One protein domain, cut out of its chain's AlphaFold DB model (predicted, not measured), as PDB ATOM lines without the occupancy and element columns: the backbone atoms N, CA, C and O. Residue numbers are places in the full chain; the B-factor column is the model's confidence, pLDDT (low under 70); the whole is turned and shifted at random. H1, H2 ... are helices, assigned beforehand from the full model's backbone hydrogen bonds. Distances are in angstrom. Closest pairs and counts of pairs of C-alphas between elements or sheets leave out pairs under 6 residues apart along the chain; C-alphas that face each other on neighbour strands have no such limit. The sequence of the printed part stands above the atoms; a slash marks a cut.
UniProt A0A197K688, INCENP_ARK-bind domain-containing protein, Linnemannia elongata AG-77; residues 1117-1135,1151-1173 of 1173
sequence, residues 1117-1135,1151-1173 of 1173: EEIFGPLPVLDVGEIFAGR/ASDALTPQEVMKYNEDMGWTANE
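This is residues 1117 to 1135 and 1151 to 1173 of the 1173 residues of the protein "INCENP_ARK-bind domain-containing protein" of Linnemannia elongata AG-77 (UniProt A0A197K688). The domain has little regular structure: two strings of chain make a loose rod, with the helix H2 toward one end and the short turn H1 toward the other. Residues 1130 to 1135 stick out at the H1 end. The printed part has 42 residues, of which H1 and H2, in that order, hold 14; there is no named strand, and the class is all helix. It is only just loose, close to extended, with a radius of gyration of the C-alphas of 13.5 A and spans of 45 by 22 by 12 A.

H2, residues 1157 to 1166, runs 14.0 A from C-alpha 1157 at (19.080, 15.989, 12.349) to C-alpha 1166 at (9.126, 17.200, 2.598). H1, residues 1128 to 1131, begins at C-alpha 1128 at (18.552, 35.247, 19.623) and measures 5.2 A.

H1 and H2 are apart, with no C-alpha of the one within 8 A of the other. In H2 every O i to N i+4 pair is within hydrogen-bond range; H1 is too short for such a pair, and its one O i to N i+3 pair is not within range.

The C-alphas farthest apart, those of Arg 1135 and Glu 1173, are 45.3 A apart. Residues 1136 to 1150 are not printed, and C-alphas 1135 and 1151 stand 18.1 A apart across this cut, which falls in the link from H1 to H2. The pLDDT is under 70 at residue 1151 and residues 1171 to 1173.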
ATOM      1  N   GLU A1117      20.209  23.753   0.723       89.38
ATOM      2  CA  GLU A1117      21.279  23.592   1.724       89.38
ATOM      3  C   GLU A1117      22.687  23.540   1.101       89.38
ATOM      4  O   GLU A1117      23.670  23.784   1.800       89.38
ATOM      5  N   GLU A1118      22.811  23.272  -0.204       89.88
ATOM      6  CA  GLU A1118      24.083  23.366  -0.933       89.88
ATOM      7  C   GLU A1118      24.354  24.807  -1.394       89.88
ATOM      8  O   GLU A1118      25.462  25.312  -1.210       89.88
ATOM      9  N   ILE A1119      23.334  25.506  -1.912       91.38
ATOM     10  CA  ILE A1119      23.451  26.908  -2.363       91.38
ATOM     11  C   ILE A1119      23.749  27.854  -1.190       91.38
ATOM     12  O   ILE A1119      24.638  28.704  -1.276       91.38
ATOM     13  N   PHE A1120      22.977  27.748  -0.105       91.62
ATOM     14  CA  PHE A1120      23.042  28.679   1.029       91.62
ATOM     15  C   PHE A1120      23.893  28.157   2.196       91.62
ATOM     16  O   PHE A1120      24.156  28.901   3.146       91.62
ATOM     17  N   GLY A1121      24.335  26.898   2.124       91.81
ATOM     18  CA  GLY A1121      24.878  26.162   3.259       91.81
ATOM     19  C   GLY A1121      23.787  25.711   4.246       91.81
ATOM     20  O   GLY A1121      22.636  26.155   4.166       91.81
ATOM     21  N   PRO A1122      24.135  24.855   5.224       88.44
ATOM     22  CA  PRO A1122      23.221  24.490   6.301       88.44
ATOM     23  C   PRO A1122      22.842  25.736   7.112       88.44
ATOM     24  O   PRO A1122      23.715  26.491   7.555       88.44
ATOM     25  N   LEU A1123      21.539  25.942   7.322       84.75
ATOM     26  CA  LEU A1123      21.013  27.138   7.987       84.75
ATOM     27  C   LEU A1123      21.643  27.327   9.384       84.75
ATOM     28  O   LEU A1123      21.520  26.441  10.236       84.75
ATOM     29  N   PRO A1124      22.295  28.475   9.667       88.44
ATOM     30  CA  PRO A1124      22.910  28.708  10.966       88.44
ATOM     31  C   PRO A1124      21.840  28.770  12.059       88.44
ATOM     32  O   PRO A1124      20.801  29.418  11.905       88.44
ATOM     33  N   VAL A1125      22.108  28.112  13.192       88.31
ATOM     34  CA  VAL A1125      21.202  28.104  14.349       88.31
ATOM     35  C   VAL A1125      20.942  29.542  14.798       88.31
ATOM     36  O   VAL A1125      21.871  30.284  15.106       88.31
ATOM     37  N   LEU A1126      19.663  29.918  14.847       86.88
ATOM     38  CA  LEU A1126      19.203  31.286  15.067       86.88
ATOM     39  C   LEU A1126      19.430  31.751  16.521       86.88
ATOM     40  O   LEU A1126      18.479  31.829  17.306       86.88
ATOM     41  N   ASP A1127      20.672  32.075  16.908       86.38
ATOM     42  CA  ASP A1127      20.935  32.592  18.254       86.38
ATOM     43  C   ASP A1127      20.325  33.991  18.432       86.38
ATOM     44  O   ASP A1127      20.853  35.028  18.025       86.38
ATOM     45  N   VAL A1128      19.201  34.023  19.143       83.44
ATOM     46  CA  VAL A1128      18.552  35.247  19.623       83.44
ATOM     47  C   VAL A1128      19.507  36.065  20.515       83.44
ATOM     48  O   VAL A1128      19.361  37.284  20.627       83.44
ATOM     49  N   GLY A1129      20.512  35.433  21.127       84.75
ATOM     50  CA  GLY A1129      21.615  36.092  21.821       84.75
ATOM     51  C   GLY A1129      22.548  36.902  20.909       84.75
ATOM     52  O   GLY A1129      23.038  37.940  21.361       84.75
ATOM     53  N   GLU A1130      22.742  36.477  19.658       87.31
ATOM     54  CA  GLU A1130      23.575  37.130  18.640       87.31
ATOM     55  C   GLU A1130      22.813  38.236  17.902       87.31
ATOM     56  O   GLU A1130      23.270  39.378  17.870       87.31
ATOM     57  N   ILE A1131      21.590  37.960  17.432       86.06
ATOM     58  CA  ILE A1131      20.712  38.950  16.757       86.06
ATOM     59  C   ILE A1131      20.498  40.205  17.622       86.06
ATOM     60  O   ILE A1131      20.267  41.311  17.123       86.06
ATOM     61  N   PHE A1132      20.577  40.046  18.944       86.94
ATOM     62  CA  PHE A1132      20.434  41.125  19.914       86.94
ATOM     63  C   PHE A1132      21.714  41.407  20.725       86.94
ATOM     64  O   PHE A1132      21.647  42.101  21.749       86.94
ATOM     65  N   ALA A1133      22.883  40.959  20.246       83.50
ATOM     66  CA  ALA A1133      24.204  41.252  20.808       83.50
ATOM     67  C   ALA A1133      24.550  42.750  20.690       83.50
ATOM     68  O   ALA A1133      25.173  43.220  19.746       83.50
ATOM     69  N   GLY A1134      24.112  43.521  21.684       84.00
ATOM     70  CA  GLY A1134      24.273  44.978  21.734       84.00
ATOM     71  C   GLY A1134      23.106  45.675  22.431       84.00
ATOM     72  O   GLY A1134      23.271  46.755  22.998       84.00
ATOM     73  N   ARG A1135      21.934  45.030  22.488       81.75
ATOM     74  CA  ARG A1135      20.842  45.441  23.382       81.75
ATOM     75  C   ARG A1135      21.046  44.753  24.726       81.75
ATOM     76  O   ARG A1135      21.219  43.540  24.789       81.75
ATOM     77  N   ALA A1151      19.543  28.227  22.853       61.66
ATOM     78  CA  ALA A1151      20.384  27.351  22.023       61.66
ATOM     79  C   ALA A1151      20.064  25.828  22.033       61.66
ATOM     80  O   ALA A1151      20.867  25.035  21.553       61.66
ATOM     81  N   SER A1152      18.921  25.400  22.579       70.88
ATOM     82  CA  SER A1152      18.330  24.071  22.355       70.88
ATOM     83  C   SER A1152      17.318  24.033  21.202       70.88
ATOM     84  O   SER A1152      16.912  22.946  20.816       70.88
ATOM     85  N   ASP A1153      16.891  25.187  20.682       75.12
ATOM     86  CA  ASP A1153      15.909  25.354  19.590       75.12
ATOM     87  C   ASP A1153      16.582  25.230  18.199       75.12
ATOM     88  O   ASP A1153      16.205  25.883  17.228       75.12
ATOM     89  N   ALA A1154      17.650  24.429  18.124       83.12
ATOM     90  CA  ALA A1154      18.321  24.059  16.883       83.12
ATOM     91  C   ALA A1154      17.580  22.878  16.248       83.12
ATOM     92  O   ALA A1154      17.271  21.915  16.952       83.12
ATOM     93  N   LEU A1155      17.344  22.933  14.933       86.75
ATOM     94  CA  LEU A1155      16.748  21.824  14.182       86.75
ATOM     95  C   LEU A1155      17.533  20.537  14.443       86.75
ATOM     96  O   LEU A1155      18.751  20.480  14.247       86.75
ATOM     97  N   THR A1156      16.845  19.497  14.905       90.12
ATOM     98  CA  THR A1156      17.478  18.192  15.090       90.12
ATOM     99  C   THR A1156      17.794  17.568  13.726       90.12
ATOM    100  O   THR A1156      17.085  17.836  12.753       90.12
ATOM    101  N   PRO A1157      18.788  16.665  13.617       89.12
ATOM    102  CA  PRO A1157      19.080  15.989  12.349       89.12
ATOM    103  C   PRO A1157      17.873  15.250  11.747       89.12
ATOM    104  O   PRO A1157      17.789  15.100  10.537       89.12
ATOM    105  N   GLN A1158      16.912  14.827  12.579       91.00
ATOM    106  CA  GLN A1158      15.659  14.213  12.128       91.00
ATOM    107  C   GLN A1158      14.698  15.229  11.498       91.00
ATOM    108  O   GLN A1158      13.983  14.885  10.563       91.00
ATOM    109  N   GLU A1159      14.682  16.472  11.981       90.69
ATOM    110  CA  GLU A1159      13.889  17.556  11.393       90.69
ATOM    111  C   GLU A1159      14.535  18.098  10.115       90.69
ATOM    112  O   GLU A1159      13.802  18.415   9.187       90.69
ATOM    113  N   VAL A1160      15.872  18.118  10.022       89.69
ATOM    114  CA  VAL A1160      16.593  18.419   8.767       89.69
ATOM    115  C   VAL A1160      16.325  17.336   7.718       89.69
ATOM    116  O   VAL A1160      15.866  17.651   6.626       89.69
ATOM    117  N   MET A1161      16.496  16.050   8.062       90.69
ATOM    118  CA  MET A1161      16.150  14.945   7.153       90.69
ATOM    119  C   MET A1161      14.690  15.019   6.698       90.69
ATOM    120  O   MET A1161      14.423  14.914   5.506       90.69
ATOM    121  N   LYS A1162      13.747  15.258   7.621       92.38
ATOM    122  CA  LYS A1162      12.326  15.380   7.277       92.38
ATOM    123  C   LYS A1162      12.027  16.627   6.435       92.38
ATOM    124  O   LYS A1162      11.173  16.563   5.563       92.38
ATOM    125  N   TYR A1163      12.692  17.756   6.682       90.12
ATOM    126  CA  TYR A1163      12.547  18.953   5.852       90.12
ATOM    127  C   TYR A1163      13.016  18.675   4.421       90.12
ATOM    128  O   TYR A1163      12.305  19.001   3.474       90.12
ATOM    129  N   ASN A1164      14.144  17.983   4.271       89.44
ATOM    130  CA  ASN A1164      14.669  17.593   2.970       89.44
ATOM    131  C   ASN A1164      13.734  16.574   2.280       89.44
ATOM    132  O   ASN A1164      13.402  16.772   1.116       89.44
ATOM    133  N   GLU A1165      13.182  15.585   3.000       91.00
ATOM    134  CA  GLU A1165      12.109  14.699   2.502       91.00
ATOM    135  C   GLU A1165      10.843  15.470   2.062       91.00
ATOM    136  O   GLU A1165      10.351  15.251   0.956       91.00
ATOM    137  N   ASP A1166      10.322  16.386   2.891       91.44
ATOM    138  CA  ASP A1166       9.126  17.200   2.598       91.44
ATOM    139  C   ASP A1166       9.343  18.141   1.391       91.44
ATOM    140  O   ASP A1166       8.380  18.499   0.709       91.44
ATOM    141  N   MET A1167      10.592  18.547   1.133       88.56
ATOM    142  CA  MET A1167      11.010  19.397   0.009       88.56
ATOM    143  C   MET A1167      11.401  18.604  -1.255       88.56
ATOM    144  O   MET A1167      11.701  19.217  -2.277       88.56
ATOM    145  N   GLY A1168      11.399  17.266  -1.206       90.00
ATOM    146  CA  GLY A1168      11.770  16.381  -2.322       90.00
ATOM    147  C   GLY A1168      13.249  15.973  -2.384       90.00
ATOM    148  O   GLY A1168      13.586  15.044  -3.112       90.00
ATOM    149  N   TRP A1169      14.121  16.578  -1.576       88.69
ATOM    150  CA  TRP A1169      15.557  16.284  -1.475       88.69
ATOM    151  C   TRP A1169      15.838  15.016  -0.651       88.69
ATOM    152  O   TRP A1169      16.535  15.045   0.367       88.69
ATOM    153  N   THR A1170      15.286  13.872  -1.060       84.62
ATOM    154  CA  THR A1170      15.657  12.591  -0.443       84.62
ATOM    155  C   THR A1170      17.077  12.215  -0.864       84.62
ATOM    156  O   THR A1170      17.355  12.158  -2.055       84.62
ATOM    157  N   ALA A1171      17.961  11.913   0.091       66.69
ATOM    158  CA  ALA A1171      19.389  11.640  -0.141       66.69
ATOM    159  C   ALA A1171      19.686  10.257  -0.780       66.69
ATOM    160  O   ALA A1171      20.567   9.530  -0.319       66.69
ATOM    161  N   ASN A1172      18.901   9.876  -1.792       61.72
ATOM    162  CA  ASN A1172      19.035   8.659  -2.599       61.72
ATOM    163  C   ASN A1172      19.196   8.960  -4.108       61.72
ATOM    164  O   ASN A1172      19.272   8.015  -4.893       61.72
ATOM    165  N   GLU A1173      19.223  10.243  -4.487       50.09
ATOM    166  CA  GLU A1173      19.740  10.755  -5.766       50.09
ATOM    167  C   GLU A1173      21.139  11.354  -5.532       50.09
ATOM    168  O   GLU A1173      22.015  11.117  -6.394       50.09
TER     169      GLU A1173